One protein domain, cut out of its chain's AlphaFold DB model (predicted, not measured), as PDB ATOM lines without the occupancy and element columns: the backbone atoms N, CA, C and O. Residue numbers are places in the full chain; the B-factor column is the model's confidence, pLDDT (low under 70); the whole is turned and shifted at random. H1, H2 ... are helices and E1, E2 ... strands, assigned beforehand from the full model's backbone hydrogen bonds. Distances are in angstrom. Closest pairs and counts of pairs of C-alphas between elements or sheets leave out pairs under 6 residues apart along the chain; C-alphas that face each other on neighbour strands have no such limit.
ATOM      1  N   VAL A   4      -8.539  20.080  23.396       89.06
ATOM      2  CA  VAL A   4      -9.175  20.140  22.072       89.06
ATOM      3  C   VAL A   4      -9.008  18.822  21.321       89.06
ATOM      4  O   VAL A   4      -9.984  18.273  20.809       89.06
ATOM      5  N   LEU A   5      -7.789  18.268  21.302       88.81
ATOM      6  CA  LEU A   5      -7.513  16.988  20.636       88.81
ATOM      7  C   LEU A   5      -8.340  15.847  21.233       88.81
ATOM      8  O   LEU A   5      -8.932  15.069  20.487       88.81
ATOM      9  N   PHE A   6      -8.426  15.769  22.563       89.19
ATOM     10  CA  PHE A   6      -9.205  14.713  23.208       89.19
ATOM     11  C   PHE A   6     -10.712  14.883  22.986       89.19
ATOM     12  O   PHE A   6     -11.408  13.910  22.716       89.19
ATOM     13  N   SER A   7     -11.223  16.115  23.010       90.50
ATOM     14  CA  SER A   7     -12.642  16.372  22.718       90.50
ATOM     15  C   SER A   7     -13.016  16.014  21.280       90.50
ATOM     16  O   SER A   7     -14.095  15.470  21.030       90.50
ATOM     17  N   LYS A   8     -12.109  16.275  20.331       91.31
ATOM     18  CA  LYS A   8     -12.265  15.858  18.935       91.31
ATOM     19  C   LYS A   8     -12.272  14.334  18.815       91.31
ATOM     20  O   LYS A   8     -13.188  13.794  18.204       91.31
ATOM     21  N   TYR A   9     -11.326  13.654  19.466       91.62
ATOM     22  CA  TYR A   9     -11.294  12.191  19.537       91.62
ATOM     23  C   TYR A   9     -12.601  11.617  20.103       91.62
ATOM     24  O   TYR A   9     -13.189  10.726  19.499       91.62
ATOM     25  N   LEU A  10     -13.110  12.163  21.214       89.25
ATOM     26  CA  LEU A  10     -14.398  11.743  21.772       89.25
ATOM     27  C   LEU A  10     -15.538  11.918  20.762       89.25
ATOM     28  O   LEU A  10     -16.351  11.011  20.614       89.25
ATOM     29  N   SER A  11     -15.580  13.044  20.048       90.69
ATOM     30  CA  SER A  11     -16.612  13.310  19.034       90.69
ATOM     31  C   SER A  11     -16.577  12.262  17.911       90.69
ATOM     32  O   SER A  11     -17.599  11.652  17.605       90.69
ATOM     33  N   GLU A  12     -15.390  11.963  17.375       90.25
ATOM     34  CA  GLU A  12     -15.197  10.946  16.327       90.25
ATOM     35  C   GLU A  12     -15.571   9.533  16.805       90.25
ATOM     36  O   GLU A  12     -16.168   8.749  16.065       90.25
ATOM     37  N   ARG A  13     -15.246   9.175  18.054       88.50
ATOM     38  CA  ARG A  13     -15.606   7.862  18.619       88.50
ATOM     39  C   ARG A  13     -17.110   7.730  18.813       88.50
ATOM     40  O   ARG A  13     -17.667   6.675  18.519       88.50
ATOM     41  N   ILE A  14     -17.773   8.794  19.256       86.06
ATOM     42  CA  ILE A  14     -19.228   8.810  19.408       86.06
ATOM     43  C   ILE A  14     -19.907   8.667  18.043       86.06
ATOM     44  O   ILE A  14     -20.831   7.868  17.924       86.06
ATOM     45  N   GLU A  15     -19.436   9.368  17.010       84.94
ATOM     46  CA  GLU A  15     -19.983   9.250  15.650       84.94
ATOM     47  C   GLU A  15     -19.858   7.829  15.086       84.94
ATOM     48  O   GLU A  15     -20.823   7.307  14.532       84.94
ATOM     49  N   ASN A  16     -18.712   7.175  15.296       82.44
ATOM     50  CA  ASN A  16     -18.466   5.818  14.804       82.44
ATOM     51  C   ASN A  16     -19.207   4.720  15.589       82.44
ATOM     52  O   ASN A  16     -19.438   3.641  15.048       82.44
ATOM     53  N   SER A  17     -19.548   4.951  16.862       76.81
ATOM     54  CA  SER A  17     -20.184   3.944  17.730       76.81
ATOM     55  C   SER A  17     -21.691   4.142  17.915       76.81
ATOM     56  O   SER A  17     -22.401   3.182  18.197       76.81
ATOM     57  N   ALA A  18     -22.217   5.358  17.745       61.84
ATOM     58  CA  ALA A  18     -23.647   5.641  17.907       61.84
ATOM     59  C   ALA A  18     -24.516   5.185  16.722       61.84
ATOM     60  O   ALA A  18     -25.739   5.251  16.811       61.84
ATOM     61  N   SER A  19     -23.925   4.695  15.630       57.91
ATOM     62  CA  SER A  19     -24.660   4.122  14.495       57.91
ATOM     63  C   SER A  19     -25.230   2.719  14.759       57.91
ATOM     64  O   SER A  19     -25.941   2.200  13.902       57.91
ATOM     65  N   ASN A  20     -24.929   2.091  15.906       61.00
ATOM     66  CA  ASN A  20     -25.303   0.704  16.191       61.00
ATOM     67  C   ASN A  20     -25.672   0.514  17.683       61.00
ATOM     68  O   ASN A  20     -24.802   0.386  18.543       61.00
ATOM     69  N   GLU A  21     -26.968   0.491  18.026       59.78
ATOM     70  CA  GLU A  21     -27.443   0.379  19.427       59.78
ATOM     71  C   GLU A  21     -26.939  -0.889  20.149       59.78
ATOM     72  O   GLU A  21     -26.720  -0.874  21.365       59.78
ATOM     73  N   ALA A  22     -26.688  -1.972  19.404       57.94
ATOM     74  CA  ALA A  22     -26.138  -3.218  19.934       57.94
ATOM     75  C   ALA A  22     -24.729  -3.034  20.533       57.94
ATOM     76  O   ALA A  22     -24.447  -3.569  21.610       57.94
ATOM     77  N   ASP A  23     -23.885  -2.211  19.903       65.19
ATOM     78  CA  ASP A  23     -22.524  -1.924  20.375       65.19
ATOM     79  C   ASP A  23     -22.531  -1.062  21.648       65.19
ATOM     80  O   ASP A  23     -21.653  -1.169  22.498       65.19
ATOM     81  N   MET A  24     -23.568  -0.251  21.857       66.00
ATOM     82  CA  MET A  24     -23.666   0.617  23.036       66.00
ATOM     83  C   MET A  24     -23.963  -0.155  24.323       66.00
ATOM     84  O   MET A  24     -23.381   0.121  25.376       66.00
ATOM     85  N   SER A  25     -24.848  -1.151  24.244       67.50
ATOM     86  CA  SER A  25     -25.167  -2.020  25.384       67.50
ATOM     87  C   SER A  25     -23.966  -2.877  25.813       67.50
ATOM     88  O   SER A  25     -23.716  -3.050  27.011       67.50
ATOM     89  N   SER A  26     -23.171  -3.340  24.842       71.12
ATOM     90  CA  SER A  26     -21.957  -4.117  25.087       71.12
ATOM     91  C   SER A  26     -20.843  -3.248  25.678       71.12
ATOM     92  O   SER A  26     -20.222  -3.662  26.656       71.12
ATOM     93  N   ILE A  27     -20.662  -2.012  25.190       72.12
ATOM     94  CA  ILE A  27     -19.729  -1.024  25.758       72.12
ATOM     95  C   ILE A  27     -20.062  -0.733  27.222       72.12
ATOM     96  O   ILE A  27     -19.158  -0.701  28.060       72.12
ATOM     97  N   LEU A  28     -21.341  -0.547  27.557       71.06
ATOM     98  CA  LEU A  28     -21.757  -0.275  28.934       71.06
ATOM     99  C   LEU A  28     -21.432  -1.453  29.867       71.06
ATOM    100  O   LEU A  28     -20.887  -1.248  30.953       71.06
ATOM    101  N   SER A  29     -21.753  -2.678  29.435       73.19
ATOM    102  CA  SER A  29     -21.460  -3.908  30.182       73.19
ATOM    103  C   SER A  29     -19.952  -4.103  30.371       73.19
ATOM    104  O   SER A  29     -19.480  -4.272  31.497       73.19
ATOM    105  N   TYR A  30     -19.185  -3.958  29.286       77.38
ATOM    106  CA  TYR A  30     -17.728  -4.047  29.289       77.38
ATOM    107  C   TYR A  30     -17.094  -3.014  30.223       77.38
ATOM    108  O   TYR A  30     -16.240  -3.358  31.033       77.38
ATOM    109  N   THR A  31     -17.541  -1.758  30.168       72.56
ATOM    110  CA  THR A  31     -16.992  -0.681  31.005       72.56
ATOM    111  C   THR A  31     -17.229  -0.959  32.488       72.56
ATOM    112  O   THR A  31     -16.303  -0.825  33.289       72.56
ATOM    113  N   LYS A  32     -18.439  -1.412  32.856       71.81
ATOM    114  CA  LYS A  32     -18.759  -1.815  34.235       71.81
ATOM    115  C   LYS A  32     -17.904  -2.995  34.701       71.81
ATOM    116  O   LYS A  32     -17.434  -2.975  35.834       71.81
ATOM    117  N   GLN A  33     -17.690  -3.993  33.843       77.62
ATOM    118  CA  GLN A  33     -16.897  -5.181  34.169       77.62
ATOM    119  C   GLN A  33     -15.398  -4.876  34.300       77.62
ATOM    120  O   GLN A  33     -14.749  -5.375  35.214       77.62
ATOM    121  N   GLN A  34     -14.853  -4.072  33.387       75.50
ATOM    122  CA  GLN A  34     -13.417  -3.812  33.272       75.50
ATOM    123  C   GLN A  34     -12.927  -2.776  34.288       75.50
ATOM    124  O   GLN A  34     -11.869  -2.950  34.890       75.50
ATOM    125  N   TYR A  35     -13.682  -1.689  34.464       68.94
ATOM    126  CA  TYR A  35     -13.235  -0.529  35.237       68.94
ATOM    127  C   TYR A  35     -13.971  -0.362  36.568       68.94
ATOM    128  O   TYR A  35     -13.440   0.294  37.463       68.94
ATOM    129  N   GLY A  36     -15.160  -0.952  36.739       67.00
ATOM    130  CA  GLY A  36     -15.984  -0.752  37.936       67.00
ATOM    131  C   GLY A  36     -16.153   0.738  38.266       67.00
ATOM    132  O   GLY A  36     -16.381   1.551  37.374       67.00
ATOM    133  N   GLU A  37     -15.974   1.109  39.538       63.38
ATOM    134  CA  GLU A  37     -15.855   2.513  39.975       63.38
ATOM    135  C   GLU A  37     -14.394   2.948  40.208       63.38
ATOM    136  O   GLU A  37     -14.109   3.804  41.048       63.38
ATOM    137  N   LYS A  38     -13.424   2.305  39.554       60.53
ATOM    138  CA  LYS A  38     -12.008   2.436  39.920       60.53
ATOM    139  C   LYS A  38     -11.394   3.785  39.527       60.53
ATOM    140  O   LYS A  38     -10.609   4.312  40.307       60.53
ATOM    141  N   PHE A  39     -11.763   4.346  38.370       64.94
ATOM    142  CA  PHE A  39     -11.119   5.548  37.815       64.94
ATOM    143  C   PHE A  39     -12.089   6.720  37.624       64.94
ATOM    144  O   PHE A  39     -11.944   7.753  38.274       64.94
ATOM    145  N   ALA A  40     -13.098   6.578  36.762       72.50
ATOM    146  CA  ALA A  40     -14.097   7.621  36.557       72.50
ATOM    147  C   ALA A  40     -15.202   7.558  37.622       72.50
ATOM    148  O   ALA A  40     -15.904   6.555  37.754       72.50
ATOM    149  N   ARG A  41     -15.406   8.664  38.338       78.69
ATOM    150  CA  ARG A  41     -16.575   8.912  39.186       78.69
ATOM    151  C   ARG A  41     -17.682   9.532  38.351       78.69
ATOM    152  O   ARG A  41     -17.437  10.446  37.563       78.69
ATOM    153  N   VAL A  42     -18.896   9.023  38.527       80.19
ATOM    154  CA  VAL A  42     -20.090   9.492  37.825       80.19
ATOM    155  C   VAL A  42     -21.008  10.159  38.834       80.19
ATOM    156  O   VAL A  42     -21.519   9.494  39.725       80.19
ATOM    157  N   TYR A  43     -21.249  11.454  38.662       79.81
ATOM    158  CA  TYR A  43     -22.280  12.174  39.401       79.81
ATOM    159  C   TYR A  43     -23.456  12.427  38.463       79.81
ATOM    160  O   TYR A  43     -23.282  12.908  37.336       79.81
ATOM    161  N   SER A  44     -24.654  12.068  38.908       76.50
ATOM    162  CA  SER A  44     -25.860  12.051  38.084       76.50
ATOM    163  C   SER A  44     -27.014  12.724  38.817       76.50
ATOM    164  O   SER A  44     -27.120  12.625  40.033       76.50
ATOM    165  N   MET A  45     -27.889  13.389  38.064       66.75
ATOM    166  CA  MET A  45     -29.173  13.875  38.584       66.75
ATOM    167  C   MET A  45     -30.240  12.764  38.595       66.75
ATOM    168  O   MET A  45     -31.159  12.789  39.405       66.75
ATOM    169  N   ASP A  46     -30.117  11.796  37.680       65.38
ATOM    170  CA  ASP A  46     -31.030  10.664  37.521       65.38
ATOM    171  C   ASP A  46     -30.232   9.416  37.105       65.38
ATOM    172  O   ASP A  46     -29.671   9.339  36.004       65.38
ATOM    173  N   ASP A  47     -30.126   8.441  38.005       63.12
ATOM    174  CA  ASP A  47     -29.402   7.189  37.751       63.12
ATOM    175  C   ASP A  47     -30.154   6.240  36.810       63.12
ATOM    176  O   ASP A  47     -29.544   5.339  36.233       63.12
ATOM    177  N   SER A  48     -31.450   6.479  36.577       55.88
ATOM    178  CA  SER A  48     -32.279   5.647  35.697       55.88
ATOM    179  C   SER A  48     -32.037   5.902  34.205       55.88
ATOM    180  O   SER A  48     -32.336   5.044  33.373       55.88
ATOM    181  N   LYS A  49     -31.441   7.049  33.845       57.62
ATOM    182  CA  LYS A  49     -31.148   7.431  32.456       57.62
ATOM    183  C   LYS A  49     -29.651   7.407  32.191       57.62
ATOM    184  O   LYS A  49     -28.910   8.258  32.676       57.62
ATOM    185  N   ILE A  50     -29.190   6.479  31.358       60.50
ATOM    186  CA  ILE A  50     -27.867   6.550  30.726       60.50
ATOM    187  C   ILE A  50     -28.112   6.713  29.232       60.50
ATOM    188  O   ILE A  50     -28.607   5.790  28.593       60.50
ATOM    189  N   CYS A  51     -27.807   7.882  28.664       69.38
ATOM    190  CA  CYS A  51     -27.926   8.022  27.216       69.38
ATOM    191  C   CYS A  51     -26.799   7.257  26.523       69.38
ATOM    192  O   CYS A  51     -25.682   7.185  27.037       69.38
ATOM    193  N   ALA A  52     -27.074   6.765  25.318       72.56
ATOM    194  CA  ALA A  52     -26.145   5.953  24.542       72.56
ATOM    195  C   ALA A  52     -24.746   6.600  24.409       72.56
ATOM    196  O   ALA A  52     -23.737   5.968  24.707       72.56
ATOM    197  N   HIS A  53     -24.672   7.896  24.082       79.50
ATOM    198  CA  HIS A  53     -23.403   8.628  23.919       79.50
ATOM    199  C   HIS A  53     -22.531   8.646  25.188       79.50
ATOM    200  O   HIS A  53     -21.304   8.606  25.113       79.50
ATOM    201  N   SER A  54     -23.158   8.675  26.365       76.56
ATOM    202  CA  SER A  54     -22.460   8.709  27.650       76.56
ATOM    203  C   SER A  54     -21.678   7.428  27.937       76.56
ATOM    204  O   SER A  54     -20.683   7.496  28.653       76.56
ATOM    205  N   ALA A  55     -22.084   6.284  27.374       78.81
ATOM    206  CA  ALA A  55     -21.381   5.014  27.549       78.81
ATOM    207  C   ALA A  55     -20.017   5.009  26.837       78.81
ATOM    208  O   ALA A  55     -19.013   4.636  27.440       78.81
ATOM    209  N   VAL A  56     -19.967   5.494  25.589       83.62
ATOM    210  CA  VAL A  56     -18.714   5.631  24.816       83.62
ATOM    211  C   VAL A  56     -17.762   6.588  25.516       83.62
ATOM    212  O   VAL A  56     -16.585   6.280  25.685       83.62
ATOM    213  N   VAL A  57     -18.281   7.731  25.976       86.88
ATOM    214  CA  VAL A  57     -17.457   8.706  26.691       86.88
ATOM    215  C   VAL A  57     -16.920   8.122  27.989       86.88
ATOM    216  O   VAL A  57     -15.740   8.285  28.262       86.88
ATOM    217  N   LEU A  58     -17.742   7.416  28.768       84.31
ATOM    218  CA  LEU A  58     -17.294   6.799  30.013       84.31
ATOM    219  C   LEU A  58     -16.165   5.783  29.772       84.31
ATOM    220  O   LEU A  58     -15.197   5.764  30.530       84.31
ATOM    221  N   LEU A  59     -16.256   4.971  28.715       85.12
ATOM    222  CA  LEU A  59     -15.201   4.026  28.344       85.12
ATOM    223  C   LEU A  59     -13.891   4.747  27.997       85.12
ATOM    224  O   LEU A  59     -12.842   4.450  28.569       85.12
ATOM    225  N   GLU A  60     -13.947   5.693  27.060       88.31
ATOM    226  CA  GLU A  60     -12.755   6.404  26.586       88.31
ATOM    227  C   GLU A  60     -12.160   7.314  27.673       88.31
ATOM    228  O   GLU A  60     -10.945   7.475  27.757       88.31
ATOM    229  N   PHE A  61     -12.993   7.855  28.565       86.50
ATOM    230  CA  PHE A  61     -12.555   8.619  29.730       86.50
ATOM    231  C   PHE A  61     -11.830   7.734  30.753       86.50
ATOM    232  O   PHE A  61     -10.785   8.131  31.257       86.50
ATOM    233  N   ASN A  62     -12.310   6.514  31.023       84.94
ATOM    234  CA  ASN A  62     -11.584   5.568  31.881       84.94
ATOM    235  C   ASN A  62     -10.237   5.153  31.269       84.94
ATOM    236  O   ASN A  62      -9.239   5.135  31.984       84.94
ATOM    237  N   ARG A  63     -10.180   4.899  29.953       85.81
ATOM    238  CA  ARG A  63      -8.915   4.624  29.242       85.81
ATOM    239  C   ARG A  63      -7.921   5.770  29.361       85.81
ATOM    240  O   ARG A  63      -6.731   5.540  29.565       85.81
ATOM    241  N   LEU A  64      -8.413   7.004  29.241       85.19
ATOM    242  CA  LEU A  64      -7.601   8.194  29.451       85.19
ATOM    243  C   LEU A  64      -7.016   8.184  30.866       85.19
ATOM    244  O   LEU A  64      -5.800   8.254  31.012       85.19
ATOM    245  N   LEU A  65      -7.855   8.055  31.896       82.06
ATOM    246  CA  LEU A  65      -7.393   8.072  33.286       82.06
ATOM    247  C   LEU A  65      -6.394   6.947  33.594       82.06
ATOM    248  O   LEU A  65      -5.380   7.211  34.230       82.06
ATOM    249  N   GLU A  66      -6.625   5.740  33.076       82.94
ATOM    250  CA  GLU A  66      -5.706   4.602  33.205       82.94
ATOM    251  C   GLU A  66      -4.331   4.896  32.582       82.94
ATOM    252  O   GLU A  66      -3.300   4.631  33.194       82.94
ATOM    253  N   SER A  67      -4.291   5.514  31.395       80.56
ATOM    254  CA  SER A  67      -3.028   5.872  30.727       80.56
ATOM    255  C   SER A  67      -2.208   6.947  31.457       80.56
ATOM    256  O   SER A  67      -1.047   7.182  31.120       80.56
ATOM    257  N   PHE A  68      -2.812   7.608  32.443       73.06
ATOM    258  CA  PHE A  68      -2.301   8.808  33.094       73.06
ATOM    259  C   PHE A  68      -2.190   8.677  34.624       73.06
ATOM    260  O   PHE A  68      -1.941   9.681  35.302       73.06
ATOM    261  N   ASP A  69      -2.318   7.452  35.148       66.88
ATOM    262  CA  ASP A  69      -2.421   7.136  36.581       66.88
ATOM    263  C   ASP A  69      -1.268   7.738  37.417       66.88
ATOM    264  O   ASP A  69      -1.501   8.337  38.463       66.88
ATOM    265  N   ASP A  70      -0.032   7.727  36.905       60.12
ATOM    266  CA  ASP A  70       1.143   8.258  37.621       60.12
ATOM    267  C   ASP A  70       1.246   9.798  37.656       60.12
ATOM    268  O   ASP A  70       1.825  10.370  38.585       60.12
ATOM    269  N   ILE A  71       0.733  10.495  36.635       55.25
ATOM    270  CA  ILE A  71       0.973  11.940  36.439       55.25
ATOM    271  C   ILE A  71      -0.093  12.775  37.156       55.25
ATOM    272  O   ILE A  71       0.225  13.797  37.762       55.25
ATOM    273  N   TYR A  72      -1.352  12.340  37.117       55.78
ATOM    274  CA  TYR A  72      -2.472  13.139  37.625       55.78
ATOM    275  C   TYR A  72      -2.843  12.814  39.071       55.78
ATOM    276  O   TYR A  72      -3.415  13.676  39.737       55.78
ATOM    277  N   GLN A  73      -2.440  11.651  39.599       53.72
ATOM    278  CA  GLN A  73      -2.509  11.400  41.042       53.72
ATOM    279  C   GLN A  73      -1.526  12.279  41.838       53.72
ATOM    280  O   GLN A  73      -1.802  12.604  42.988       53.72
ATOM    281  N   ARG A  74      -0.403  12.713  41.240       50.91
ATOM    282  CA  ARG A  74       0.607  13.557  41.915       50.91
ATOM    283  C   ARG A  74       0.302  15.054  41.904       50.91
ATOM    284  O   ARG A  74       0.799  15.761  42.771       50.91
ATOM    285  N   ALA A  75      -0.467  15.535  40.924       54.31
ATOM    286  CA  ALA A  75      -0.736  16.963  40.712       54.31
ATOM    287  C   ALA A  75      -2.188  17.385  41.021       54.31
ATOM    288  O   ALA A  75      -2.541  18.527  40.756       54.31
ATOM    289  N   PHE A  76      -3.026  16.464  41.517       69.50
ATOM    290  CA  PHE A  76      -4.422  16.692  41.928       69.50
ATOM    291  C   PHE A  76      -5.256  17.546  40.951       69.50
ATOM    292  O   PHE A  76      -6.071  18.369  41.349       69.50
ATOM    293  N   VAL A  77      -5.068  17.360  39.639       80.81
ATOM    294  CA  VAL A  77      -5.765  18.158  38.618       80.81
ATOM    295  C   VAL A  77      -7.132  17.528  38.313       80.81
ATOM    296  O   VAL A  77      -7.176  16.394  37.812       80.81
ATOM    297  N   PRO A  78      -8.260  18.225  38.554       86.25
ATOM    298  CA  PRO A  78      -9.582  17.709  38.222       86.25
ATOM    299  C   PRO A  78      -9.804  17.685  36.710       86.25
ATOM    300  O   PRO A  78      -9.803  18.717  36.039       86.25
ATOM    301  N   ILE A  79     -10.063  16.499  36.177       89.06
ATOM    302  CA  ILE A  79     -10.486  16.272  34.796       89.06
ATOM    303  C   ILE A  79     -11.976  15.961  34.827       89.06
ATOM    304  O   ILE A  79     -12.445  15.203  35.684       89.06
ATOM    305  N   LYS A  80     -12.736  16.554  33.907       90.75
ATOM    306  CA  LYS A  80     -14.190  16.444  33.875       90.75
ATOM    307  C   LYS A  80     -14.702  16.242  32.460       90.75
ATOM    308  O   LYS A  80     -14.172  16.791  31.500       90.75
ATOM    309  N   TYR A  81     -15.787  15.497  32.344       91.44
ATOM    310  CA  TYR A  81     -16.658  15.536  31.183       91.44
ATOM    311  C   TYR A  81     -18.081  15.829  31.640       91.44
ATOM    312  O   TYR A  81     -18.625  15.124  32.492       91.44
ATOM    313  N   ARG A  82     -18.696  16.858  31.063       90.81
ATOM    314  CA  ARG A  82     -20.075  17.247  31.347       90.81
ATOM    315  C   ARG A  82     -20.957  16.866  30.171       90.81
ATOM    316  O   ARG A  82     -20.775  17.368  29.066       90.81
ATOM    317  N   SER A  83     -21.950  16.017  30.407       89.88
ATOM    318  CA  SER A  83     -22.985  15.717  29.418       89.88
ATOM    319  C   SER A  83     -24.172  16.657  29.593       89.88
ATOM    320  O   SER A  83     -24.801  16.668  30.651       89.88
ATOM    321  N   PHE A  84     -24.526  17.389  28.539       87.69
ATOM    322  CA  PHE A  84     -25.680  18.294  28.542       87.69
ATOM    323  C   PHE A  84     -26.980  17.650  28.058       87.69
ATOM    324  O   PHE A  84     -28.023  18.302  28.087       87.69
ATOM    325  N   ILE A  85     -26.907  16.419  27.551       84.19
ATOM    326  CA  ILE A  85     -28.076  15.629  27.147       84.19
ATOM    327  C   ILE A  85     -28.563  14.797  28.332       84.19
ATOM    328  O   ILE A  85     -29.761  14.690  28.568       84.19
ATOM    329  N   CYS A  86     -27.626  14.224  29.088       79.75
ATOM    330  CA  CYS A  86     -27.931  13.261  30.145       79.75
ATOM    331  C   CYS A  86     -27.815  13.843  31.549       79.75
ATOM    332  O   CYS A  86     -28.058  13.118  32.506       79.75
ATOM    333  N   ASN A  87     -27.393  15.107  31.676       85.75
ATOM    334  CA  ASN A  87     -27.129  15.762  32.956       85.75
ATOM    335  C   ASN A  87     -26.241  14.896  33.868       85.75
ATOM    336  O   ASN A  87     -26.549  14.660  35.038       85.75
ATOM    337  N   LYS A  88     -25.132  14.405  33.298       86.62
ATOM    338  CA  LYS A  88     -24.112  13.616  34.001       86.62
ATOM    339  C   LYS A  88     -22.770  14.327  33.987       86.62
ATOM    340  O   LYS A  88     -22.403  14.953  32.990       86.62
ATOM    341  N   LEU A  89     -22.036  14.182  35.079       88.38
ATOM    342  CA  LEU A  89     -20.660  14.626  35.226       88.38
ATOM    343  C   LEU A  89     -19.772  13.399  35.440       88.38
ATOM    344  O   LEU A  89     -19.977  12.646  36.388       88.38
ATOM    345  N   PHE A  90     -18.779  13.216  34.577       88.88
ATOM    346  CA  PHE A  90     -17.700  12.251  34.779       88.88
ATOM    347  C   PHE A  90     -16.460  12.987  35.254       88.88
ATOM    348  O   PHE A  90     -16.142  14.042  34.711       88.88
ATOM    349  N   THR A  91     -15.758  12.462  36.250       88.75
ATOM    350  CA  THR A  91     -14.540  13.089  36.770       88.75
ATOM    351  C   THR A  91     -13.621  12.079  37.446       88.75
ATOM    352  O   THR A  91     -14.072  11.024  37.873       88.75
ATOM    353  N   ASN A  92     -12.329  12.384  37.539       85.25
ATOM    354  CA  ASN A  92     -11.373  11.622  38.346       85.25
ATOM    355  C   ASN A  92     -11.448  11.954  39.849       85.25
ATOM    356  O   ASN A  92     -10.866  11.230  40.652       85.25
ATOM    357  N   ILE A  93     -12.141  13.029  40.243       84.75
ATOM    358  CA  ILE A  93     -12.224  13.449  41.645       84.75
ATOM    359  C   ILE A  93     -13.350  12.718  42.377       84.75
ATOM    360  O   ILE A  93     -14.511  12.704  41.949       84.75
ATOM    361  N   LYS A  94     -13.008  12.151  43.533       82.56
ATOM    362  CA  LYS A  94     -13.970  11.601  44.483       82.56
ATOM    363  C   LYS A  94     -14.274  12.649  45.558       82.56
ATOM    364  O   LYS A  94     -13.372  13.043  46.286       82.56
ATOM    365  N   ASN A  95     -15.532  13.066  45.647       83.25
ATOM    366  CA  ASN A  95     -16.060  13.953  46.672       83.25
ATOM    367  C   ASN A  95     -17.457  13.448  47.051       83.25
ATOM    368  O   ASN A  95     -18.406  13.612  46.287       83.25
ATOM    369  N   ASP A  96     -17.555  12.794  48.207       79.88
ATOM    370  CA  ASP A  96     -18.788  12.137  48.653       79.88
ATOM    371  C   ASP A  96     -19.867  13.156  49.086       79.88
ATOM    372  O   ASP A  96     -21.055  12.838  49.059       79.88
ATOM    373  N   ASP A  97     -19.475  14.400  49.389       82.31
ATOM    374  CA  ASP A  97     -20.380  15.493  49.775       82.31
ATOM    375  C   ASP A  97     -20.900  16.293  48.565       82.31
ATOM    376  O   ASP A  97     -21.795  17.139  48.683       82.31
ATOM    377  N   PHE A  98     -20.355  16.042  47.371       84.00
ATOM    378  CA  PHE A  98     -20.718  16.774  46.165       84.00
ATOM    379  C   PHE A  98     -21.980  16.206  45.504       84.00
ATOM    380  O   PHE A  98     -21.991  15.103  44.957       84.00
ATOM    381  N   VAL A  99     -23.039  17.021  45.459       80.38
ATOM    382  CA  VAL A  99     -24.300  16.691  44.777       80.38
ATOM    383  C   VAL A  99     -24.493  17.581  43.551       80.38
ATOM    384  O   VAL A  99     -24.456  18.811  43.629       80.38
ATOM    385  N   VAL A 100     -24.739  16.958  42.398       82.19
ATOM    386  CA  VAL A 100     -25.024  17.679  41.154       82.19
ATOM    387  C   VAL A 100     -26.495  18.086  41.104       82.19
ATOM    388  O   VAL A 100     -27.388  17.263  41.277       82.19
ATOM    389  N   ASN A 101     -26.749  19.361  40.813       82.12
ATOM    390  CA  ASN A 101     -28.089  19.924  40.650       82.12
ATOM    391  C   ASN A 101     -28.310  20.466  39.228       82.12
ATOM    392  O   ASN A 101     -27.391  20.537  38.412       82.12
ATOM    393  N   GLU A 102     -29.539  20.887  38.922       79.19
ATOM    394  CA  GLU A 102     -29.899  21.401  37.591       79.19
ATOM    395  C   GLU A 102     -29.140  22.678  37.234       79.19
ATOM    396  O   GLU A 102     -28.673  22.842  36.105       79.19
ATOM    397  N   ALA A 103     -28.888  23.524  38.233       80.81
ATOM    398  CA  ALA A 103     -28.076  24.722  38.079       80.81
ATOM    399  C   ALA A 103     -26.640  24.417  37.605       80.81
ATOM    400  O   ALA A 103     -26.023  25.264  36.960       80.81
ATOM    401  N   TYR A 104     -26.103  23.215  37.855       82.62
ATOM    402  CA  TYR A 104     -24.771  22.812  37.392       82.62
ATOM    403  C   TYR A 104     -24.670  22.687  35.861       82.62
ATOM    404  O   TYR A 104     -23.632  23.005  35.273       82.62
ATOM    405  N   PHE A 105     -25.749  22.250  35.207       85.06
ATOM    406  CA  PHE A 105     -25.855  22.145  33.742       85.06
ATOM    407  C   PHE A 105     -26.581  23.345  33.112       85.06
ATOM    408  O   PHE A 105     -26.642  23.480  31.883       85.06
ATOM    409  N   GLY A 106     -27.132  24.216  33.957       84.50
ATOM    410  CA  GLY A 106     -27.884  25.397  33.577       84.50
ATOM    411  C   GLY A 106     -27.034  26.478  32.911       84.50
ATOM    412  O   GLY A 106     -25.824  26.601  33.120       84.50
ATOM    413  N   ARG A 107     -27.706  27.307  32.108       86.88
ATOM    414  CA  ARG A 107     -27.091  28.423  31.380       86.88
ATOM    415  C   ARG A 107     -26.433  29.439  32.314       86.88
ATOM    416  O   ARG A 107     -25.335  29.892  32.013       86.88
ATOM    417  N   GLU A 108     -27.080  29.768  33.428       85.38
ATOM    418  CA  GLU A 108     -26.644  30.820  34.353       85.38
ATOM    419  C   GLU A 108     -25.240  30.555  34.913       85.38
ATOM    420  O   GLU A 108     -24.342  31.368  34.705       85.38
ATOM    421  N   LYS A 109     -25.007  29.374  35.505       83.88
ATOM    422  CA  LYS A 109     -23.693  28.980  36.048       83.88
ATOM    423  C   LYS A 109     -22.616  28.889  34.963       83.88
ATOM    424  O   LYS A 109     -21.465  29.265  35.165       83.88
ATOM    425  N   CYS A 110     -22.991  28.383  33.790       84.81
ATOM    426  CA  CYS A 110     -22.078  28.271  32.659       84.81
ATOM    427  C   CYS A 110     -21.644  29.634  32.106       84.81
ATOM    428  O   CYS A 110     -20.479  29.799  31.742       84.81
ATOM    429  N   GLN A 111     -22.558  30.607  32.048       83.44
ATOM    430  CA  GLN A 111     -22.277  31.959  31.564       83.44
ATOM    431  C   GLN A 111     -21.579  32.824  32.617       83.44
ATOM    432  O   GLN A 111     -20.678  33.577  32.253       83.44
ATOM    433  N   SER A 112     -21.922  32.679  33.904       82.94
ATOM    434  CA  SER A 112     -21.277  33.431  34.990       82.94
ATOM    435  C   SER A 112     -19.774  33.167  35.029       82.94
ATOM    436  O   SER A 112     -18.975  34.096  35.131       82.94
ATOM    437  N   ASN A 113     -19.384  31.902  34.865       82.50
ATOM    438  CA  ASN A 113     -17.988  31.490  34.975       82.50
ATOM    439  C   ASN A 113     -17.312  31.353  33.606       82.50
ATOM    440  O   ASN A 113     -16.096  31.206  33.545       82.50
ATOM    441  N   ASN A 114     -18.063  31.406  32.501       84.00
ATOM    442  CA  ASN A 114     -17.588  31.049  31.157       84.00
ATOM    443  C   ASN A 114     -16.919  29.664  31.110       84.00
ATOM    444  O   ASN A 114     -15.925  29.473  30.425       84.00
ATOM    445  N   SER A 115     -17.433  28.701  31.875       84.12
ATOM    446  CA  SER A 115     -16.790  27.393  32.056       84.12
ATOM    447  C   SER A 115     -17.290  26.307  31.098       84.12
ATOM    448  O   SER A 115     -16.789  25.188  31.150       84.12
ATOM    449  N   CYS A 116     -18.312  26.593  30.283       89.00
ATOM    450  CA  CYS A 116     -19.016  25.583  29.487       89.00
ATOM    451  C   CYS A 116     -19.024  25.915  27.997       89.00
ATOM    452  O   CYS A 116     -19.333  27.045  27.612       89.00
ATOM    453  N   ALA A 117     -18.826  24.901  27.155       88.88
ATOM    454  CA  ALA A 117     -18.822  25.087  25.706       88.88
ATOM    455  C   ALA A 117     -20.238  25.247  25.116       88.88
ATOM    456  O   ALA A 117     -20.423  25.999  24.165       88.88
ATOM    457  N   LYS A 118     -21.267  24.601  25.691       89.69
ATOM    458  CA  LYS A 118     -22.647  24.613  25.146       89.69
ATOM    459  C   LYS A 118     -23.268  26.008  25.020       89.69
ATOM    460  O   LYS A 118     -24.058  26.241  24.111       89.69
ATOM    461  N   TYR A 119     -22.948  26.918  25.937       89.12
ATOM    462  CA  TYR A 119     -23.505  28.278  25.957       89.12
ATOM    463  C   TYR A 119     -22.491  29.345  25.533       89.12
ATOM    464  O   TYR A 119     -22.762  30.538  25.691       89.12
ATOM    465  N   ALA A 120     -21.336  28.924  25.016       87.12
ATOM    466  CA  ALA A 120     -20.331  29.821  24.476       87.12
ATOM    467  C   ALA A 120     -20.775  30.359  23.106       87.12
ATOM    468  O   ALA A 120     -21.418  29.672  22.310       87.12
ATOM    469  N   SER A 121     -20.439  31.615  22.825       86.38
ATOM    470  CA  SER A 121     -20.695  32.239  21.526       86.38
ATOM    471  C   SER A 121     -19.864  31.587  20.414       86.38
ATOM    472  O   SER A 121     -18.792  31.039  20.664       86.38
ATOM    473  N   GLN A 122     -20.295  31.722  19.155       84.56
ATOM    474  CA  GLN A 122     -19.504  31.251  18.005       84.56
ATOM    475  C   GLN A 122     -18.086  31.839  17.986       84.56
ATOM    476  O   GLN A 122     -17.142  31.166  17.588       84.56
ATOM    477  N   ARG A 123     -17.927  33.081  18.466       83.44
ATOM    478  CA  ARG A 123     -16.622  33.734  18.573       83.44
ATOM    479  C   ARG A 123     -15.727  33.091  19.624       83.44
ATOM    480  O   ARG A 123     -14.536  33.055  19.387       83.44
ATOM    481  N   GLN A 124     -16.288  32.621  20.739       83.19
ATOM    482  CA  GLN A 124     -15.552  31.917  21.799       83.19
ATOM    483  C   GLN A 124     -15.103  30.527  21.365       83.19
ATOM    484  O   GLN A 124     -14.081  30.053  21.823       83.19
ATOM    485  N   LEU A 125     -15.849  29.873  20.477       86.12
ATOM    486  CA  LEU A 125     -15.544  28.516  20.022       86.12
ATOM    487  C   LEU A 125     -14.739  28.473  18.718       86.12
ATOM    488  O   LEU A 125     -14.644  27.408  18.112       86.12
ATOM    489  N   SER A 126     -14.169  29.593  18.258       87.44
ATOM    490  CA  SER A 126     -13.462  29.631  16.968       87.44
ATOM    491  C   SER A 126     -12.240  28.705  16.920       87.44
ATOM    492  O   SER A 126     -11.891  28.196  15.861       87.44
ATOM    493  N   ASP A 127     -11.599  28.493  18.065       87.25
ATOM    494  CA  ASP A 127     -10.463  27.595  18.304       87.25
ATOM    495  C   ASP A 127     -10.882  26.290  19.015       87.25
ATOM    496  O   ASP A 127     -10.037  25.469  19.366       87.25
ATOM    497  N   ASN A 128     -12.194  26.060  19.175       89.56
ATOM    498  CA  ASN A 128     -12.787  24.955  19.934       89.56
ATOM    499  C   ASN A 128     -12.288  24.850  21.385       89.56
ATOM    500  O   ASN A 128     -12.312  23.764  21.958       89.56
ATOM    501  N   VAL A 129     -11.874  25.951  22.009       91.50
ATOM    502  CA  VAL A 129     -11.525  25.970  23.432       91.50
ATOM    503  C   VAL A 129     -12.159  27.176  24.107       91.50
ATOM    504  O   VAL A 129     -12.340  28.225  23.508       91.50
ATOM    505  N   VAL A 130     -12.556  27.010  25.362       90.69
ATOM    506  CA  VAL A 130     -13.078  28.089  26.196       90.69
ATOM    507  C   VAL A 130     -12.338  28.052  27.515       90.69
ATOM    508  O   VAL A 130     -12.357  27.033  28.211       90.69
ATOM    509  N   ILE A 131     -11.713  29.172  27.865       91.06
ATOM    510  CA  ILE A 131     -11.079  29.349  29.166       91.06
ATOM    511  C   ILE A 131     -12.020  30.124  30.096       91.06
ATOM    512  O   ILE A 131     -12.559  31.190  29.768       91.06
ATOM    513  N   SER A 132     -12.255  29.552  31.274       90.06
ATOM    514  CA  SER A 132     -13.157  30.124  32.262       90.06
ATOM    515  C   SER A 132     -12.553  31.341  32.957       90.06
ATOM    516  O   SER A 132     -11.342  31.523  33.046       90.06
ATOM    517  N   SER A 133     -13.428  32.161  33.533       87.75
ATOM    518  CA  SER A 133     -13.036  33.090  34.598       87.75
ATOM    519  C   SER A 133     -12.606  32.320  35.846       87.75
ATOM    520  O   SER A 133     -12.889  31.128  35.958       87.75
ATOM    521  N   LEU A 134     -11.947  32.995  36.786       88.31
ATOM    522  CA  LEU A 134     -11.603  32.404  38.077       88.31
ATOM    523  C   LEU A 134     -12.885  32.114  38.872       88.31
ATOM    524  O   LEU A 134     -13.703  33.017  39.059       88.31
ATOM    525  N   TYR A 135     -13.066  30.880  39.341       88.25
ATOM    526  CA  TYR A 135     -14.224  30.517  40.164       88.25
ATOM    527  C   TYR A 135     -13.894  29.442  41.204       88.25
ATOM    528  O   TYR A 135     -12.945  28.678  41.047       88.25
ATOM    529  N   ALA A 136     -14.701  29.383  42.266       87.88
ATOM    530  CA  ALA A 136     -14.585  28.374  43.316       87.88
ATOM    531  C   ALA A 136     -15.182  27.034  42.856       87.88
ATOM    532  O   ALA A 136     -16.373  26.936  42.530       87.88
ATOM    533  N   ASN A 137     -14.359  25.990  42.831       86.31
ATOM    534  CA  ASN A 137     -14.750  24.661  42.394       86.31
ATOM    535  C   ASN A 137     -15.358  23.858  43.543       86.31
ATOM    536  O   ASN A 137     -14.649  23.300  44.370       86.31
ATOM    537  N   GLN A 138     -16.684  23.737  43.564       84.44
ATOM    538  CA  GLN A 138     -17.398  22.961  44.589       84.44
ATOM    539  C   GLN A 138     -17.047  21.466  44.598       84.44
ATOM    540  O   GLN A 138     -17.279  20.809  45.600       84.44
ATOM    541  N   LEU A 139     -16.502  20.923  43.502       83.31
ATOM    542  CA  LEU A 139     -16.048  19.529  43.465       83.31
ATOM    543  C   LEU A 139     -14.776  19.316  44.304       83.31
ATOM    544  O   LEU A 139     -14.495  18.196  44.717       83.31
ATOM    545  N   VAL A 140     -14.011  20.384  44.532       84.19
ATOM    546  CA  VAL A 140     -12.715  20.368  45.216       84.19
ATOM    547  C   VAL A 140     -12.737  21.393  46.350       84.19
ATOM    548  O   VAL A 140     -11.955  22.336  46.374       84.19
ATOM    549  N   ASP A 141     -13.742  21.278  47.216       82.50
ATOM    550  CA  ASP A 141     -13.891  22.049  48.459       82.50
ATOM    551  C   ASP A 141     -13.762  23.575  48.310       82.50
ATOM    552  O   ASP A 141     -13.335  24.291  49.214       82.50
ATOM    553  N   GLY A 142     -14.171  24.104  47.153       82.44
ATOM    554  CA  GLY A 142     -14.168  25.539  46.876       82.44
ATOM    555  C   GLY A 142     -12.825  26.105  46.412       82.44
ATOM    556  O   GLY A 142     -12.717  27.327  46.301       82.44
ATOM    557  N   GLN A 143     -11.840  25.263  46.082       85.69
ATOM    558  CA  GLN A 143     -10.557  25.702  45.526       85.69
ATOM    559  C   GLN A 143     -10.759  26.583  44.283       85.69
ATOM    560  O   GLN A 143     -11.609  26.299  43.430       85.69
ATOM    561  N   LEU A 144      -9.987  27.666  44.175       86.88
ATOM    562  CA  LEU A 144     -10.053  28.571  43.031       86.88
ATOM    563  C   LEU A 144      -9.387  27.922  41.815       86.88
ATOM    564  O   LEU A 144      -8.210  27.558  41.859       86.88
ATOM    565  N   VAL A 145     -10.139  27.797  40.720       88.00
ATOM    566  CA  VAL A 145      -9.670  27.147  39.491       88.00
ATOM    567  C   VAL A 145      -9.918  27.999  38.250       88.00
ATOM    568  O   VAL A 145     -10.829  28.834  38.206       88.00
ATOM    569  N   ILE A 146      -9.121  27.733  37.217       89.44
ATOM    570  CA  ILE A 146      -9.397  28.123  35.832       89.44
ATOM    571  C   ILE A 146      -9.653  26.844  35.037       89.44
ATOM    572  O   ILE A 146      -8.785  25.977  34.950       89.44
ATOM    573  N   SER A 147     -10.840  26.717  34.454       90.75
ATOM    574  CA  SER A 147     -11.210  25.581  33.615       90.75
ATOM    575  C   SER A 147     -10.877  25.851  32.158       90.75
ATOM    576  O   SER A 147     -11.243  26.892  31.614       90.75
ATOM    577  N   ILE A 148     -10.247  24.876  31.513       91.88
ATOM    578  CA  ILE A 148     -10.060  24.834  30.065       91.88
ATOM    579  C   ILE A 148     -11.024  23.787  29.526       91.88
ATOM    580  O   ILE A 148     -10.840  22.599  29.793       91.88
ATOM    581  N   SER A 149     -12.037  24.220  28.780       93.38
ATOM    582  CA  SER A 149     -13.129  23.372  28.295       93.38
ATOM    583  C   SER A 149     -13.159  23.338  26.771       93.38
ATOM    584  O   SER A 149     -12.985  24.365  26.124       93.38
ATOM    585  N   SER A 150     -13.433  22.179  26.178       94.38
ATOM    586  CA  SER A 150     -13.620  22.027  24.730       94.38
ATOM    587  C   SER A 150     -14.905  21.243  24.436       94.38
ATOM    588  O   SER A 150     -15.222  20.292  25.157       94.38
ATOM    589  N   PRO A 151     -15.678  21.625  23.400       95.00
ATOM    590  CA  PRO A 151     -16.935  20.966  23.070       95.00
ATOM    591  C   PRO A 151     -16.709  19.549  22.536       95.00
ATOM    592  O   PRO A 151     -15.808  19.308  21.733       95.00
ATOM    593  N   VAL A 152     -17.600  18.637  22.916       93.50
ATOM    594  CA  VAL A 152     -17.764  17.315  22.305       93.50
ATOM    595  C   VAL A 152     -19.052  17.331  21.493       93.50
ATOM    596  O   VAL A 152     -20.108  17.735  21.997       93.50
ATOM    597  N   ARG A 153     -18.959  16.927  20.226       92.25
ATOM    598  CA  ARG A 153     -20.039  17.047  19.246       92.25
ATOM    599  C   ARG A 153     -20.529  15.691  18.757       92.25
ATOM    600  O   ARG A 153     -19.778  14.722  18.745       92.25
ATOM    601  N   TYR A 154     -21.786  15.660  18.335       89.69
ATOM    602  CA  TYR A 154     -22.380  14.562  17.581       89.69
ATOM    603  C   TYR A 154     -23.346  15.152  16.558       89.69
ATOM    604  O   TYR A 154     -24.189  15.974  16.919       89.69
ATOM    605  N   GLN A 155     -23.194  14.784  15.281       87.62
ATOM    606  CA  GLN A 155     -23.989  15.343  14.176       87.62
ATOM    607  C   GLN A 155     -23.955  16.887  14.130       87.62
ATOM    608  O   GLN A 155     -24.940  17.543  13.811       87.62
ATOM    609  N   GLY A 156     -22.812  17.481  14.491       85.06
ATOM    610  CA  GLY A 156     -22.617  18.936  14.536       85.06
ATOM    611  C   GLY A 156     -23.086  19.631  15.825       85.06
ATOM    612  O   GLY A 156     -22.566  20.703  16.153       85.06
ATOM    613  N   GLU A 157     -23.966  19.009  16.610       90.56
ATOM    614  CA  GLU A 157     -24.506  19.561  17.859       90.56
ATOM    615  C   GLU A 157     -23.585  19.315  19.061       90.56
ATOM    616  O   GLU A 157     -22.935  18.275  19.156       90.56
ATOM    617  N   ILE A 158     -23.525  20.265  20.006       92.06
ATOM    618  CA  ILE A 158     -22.730  20.117  21.242       92.06
ATOM    619  C   ILE A 158     -23.508  19.256  22.238       92.06
ATOM    620  O   ILE A 158     -24.502  19.694  22.823       92.06
ATOM    621  N   ILE A 159     -23.007  18.049  22.483       90.94
ATOM    622  CA  ILE A 159     -23.633  17.074  23.386       90.94
ATOM    623  C   ILE A 159     -23.013  17.074  24.789       90.94
ATOM    624  O   ILE A 159     -23.637  16.636  25.762       90.94
ATOM    625  N   GLY A 160     -21.797  17.606  24.907       91.81
ATOM    626  CA  GLY A 160     -21.047  17.712  26.151       91.81
ATOM    627  C   GLY A 160     -19.825  18.611  26.010       91.81
ATOM    628  O   GLY A 160     -19.539  19.116  24.923       91.81
ATOM    629  N   ASP A 161     -19.092  18.793  27.098       93.88
ATOM    630  CA  ASP A 161     -17.741  19.347  27.071       93.88
ATOM    631  C   ASP A 161     -16.781  18.512  27.913       93.88
ATOM    632  O   ASP A 161     -17.160  17.871  28.893       93.88
ATOM    633  N   PHE A 162     -15.530  18.473  27.471       93.56
ATOM    634  CA  PHE A 162     -14.423  17.914  28.229       93.56
ATOM    635  C   PHE A 162     -13.594  19.073  28.768       93.56
ATOM    636  O   PHE A 162     -13.246  19.983  28.011       93.56
ATOM    637  N   SER A 163     -13.298  19.055  30.065       92.62
ATOM    638  CA  SER A 163     -12.595  20.141  30.733       92.62
ATOM    639  C   SER A 163     -11.522  19.657  31.699       92.62
ATOM    640  O   SER A 163     -11.623  18.589  32.302       92.62
ATOM    641  N   ILE A 164     -10.491  20.480  31.856       90.06
ATOM    642  CA  ILE A 164      -9.470  20.340  32.895       90.06
ATOM    643  C   ILE A 164      -9.540  21.589  33.766       90.06
ATOM    644  O   ILE A 164      -9.500  22.700  33.236       90.06
ATOM    645  N   ASP A 165      -9.611  21.411  35.079       88.62
ATOM    646  CA  ASP A 165      -9.557  22.515  36.030       88.62
ATOM    647  C   ASP A 165      -8.127  22.670  36.538       88.62
ATOM    648  O   ASP A 165      -7.549  21.743  37.097       88.62
ATOM    649  N   LEU A 166      -7.544  23.845  36.336       86.88
ATOM    650  CA  LEU A 166      -6.215  24.175  36.831       86.88
ATOM    651  C   LEU A 166      -6.361  24.861  38.196       86.88
ATOM    652  O   LEU A 166      -6.889  25.980  38.232       86.88
ATOM    653  N   PRO A 167      -5.935  24.226  39.304       83.25
ATOM    654  CA  PRO A 167      -5.944  24.862  40.614       83.25
ATOM    655  C   PRO A 167      -4.959  26.024  40.623       83.25
ATOM    656  O   PRO A 167      -3.802  25.872  40.239       83.25
ATOM    657  N   VAL A 168      -5.415  27.204  41.034       80.62
ATOM    658  CA  VAL A 168      -4.597  28.418  40.936       80.62
ATOM    659  C   VAL A 168      -3.604  28.530  42.098       80.62
ATOM    660  O   VAL A 168      -2.506  29.040  41.896       80.62
ATOM    661  N   ASP A 169      -3.952  27.994  43.271       71.25
ATOM    662  CA  ASP A 169      -3.104  28.018  44.471       71.25
ATOM    663  C   ASP A 169      -1.997  26.946  44.456       71.25
ATOM    664  O   ASP A 169      -0.929  27.154  45.023       71.25
ATOM    665  N   GLU A 170      -2.240  25.807  43.797       64.69
ATOM    666  CA  GLU A 170      -1.294  24.679  43.715       64.69
ATOM    667  C   GLU A 170      -0.486  24.659  42.417       64.69
ATOM    668  O   GLU A 170       0.612  24.105  42.366       64.69
ATOM    669  N   ALA A 171      -0.998  25.270  41.348       59.38
ATOM    670  CA  ALA A 171      -0.171  25.522  40.186       59.38
ATOM    671  C   ALA A 171       0.891  26.559  40.567       59.38
ATOM    672  O   ALA A 171       0.573  27.591  41.156       59.38
ATOM    673  N   ALA A 172       2.133  26.362  40.118       60.16
ATOM    674  CA  ALA A 172       3.262  27.299  40.255       60.16
ATOM    675  C   ALA A 172       2.991  28.757  39.777       60.16
ATOM    676  O   ALA A 172       3.863  29.626  39.812       60.16
TER     677      ALA A 172
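This is residues 4 to 172 of the 411 residues of the protein "GGDEF domain-containing protein" of Vibrio variabilis (UniProt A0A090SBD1). A strongly twisted sheet of six strands, curled like part of a barrel, has the helices H1 and H3 packed over one face, and H2 packs on H3 on its far side from the sheet. The short helices H5 and H6 only graze the sheet, and H4 lies past the end of H3. The 169 printed residues hold, in order, H1 H2 E1 H3 H4 E2 E3 H5 H6 E4 E5 E6; the sheet's order is E1 E3 E2 E6 E5 E4, all antiparallel. The class is mixed, helices and strands; the whole is compact and rounded, with a radius of gyration of the C-alphas of 15.3 A and spans of 44 by 35 by 29 A.

H1, residues 4 to 17, begins at C-alpha 4 (-9.175, 20.140, 22.072) and is 20.1 A long. H2, residues 21 to 35, measures 21.3 A. After E1, residues 41 to 44, comes H3, residues 52 to 67, 23.9 A, from C-alpha 52 (-26.145, 5.953, 24.542). Then follow H4, 69 to 75, E2, 79 to 83, E3, 88 to 91, H5, 102 to 105, H6, 107 to 113, and E4, 135 to 137. E5, residues 143 to 154, is 32.3 A long and bends by 57 degrees at residue 146. E6, residues 157 to 167, 29.8 A, ends at C-alpha 167 (-5.944, 24.862, 40.614).

E4 E5 E6 form a meander, each strand the antiparallel neighbour of the one before; N 137 and O 143 are 2.8 A apart, N 152 and O 160 2.8 A. The hairpin E2 and E3 has N 81 and O 90 at 2.8 A, E2 and E6 have N 80 and O 163 at 2.8 A, and E1 and E3 have N 41 and O 91 at 2.8 A. E1, H3 H4, E2 is a split strand-helix-strand unit, two strands running the same way with E3 between them, its crossover left-handed. H3 makes two layers with the sheet, along E2 at a height of 9.4 A. H1, on the same face, is 8.7 A over the sheet, slantwise to E5 at 38 degrees on the local plane. H3, with residues 53 to 60 alone, touches H1 at the C-alphas of Ile 14 and His 53, 6.1 A. H2 touches H3, closest at the C-alphas of Leu 28 and Ala 55, 5.5 A. H3 and H4 meet only through their link. H5 grazes the sheet with residues 104 to 105, H6 with 112 to 113. Every O i to N i+4 pair is within hydrogen-bond range in H1, H2 and H6, 11 of 12 in H3 and 0 of 3 in H4, where 0 of 4 O i to N i+3 pairs are; H5 is too short for an i+4 pair.

The farthest C-alphas, of Ala 22 and Ala 172, are 47.0 A apart. The printed part has no cut. The link from H6 to E4 is long, 21 residues; in it, residues 130 to 131 pair antiparallel with 148 to 149 of E5. Mean pLDDT of the printed part is 80.8; 31 residues are under 70, namely 18 to 25, 35 to 39, 45 to 51, 69 to 76 and 170 to 172.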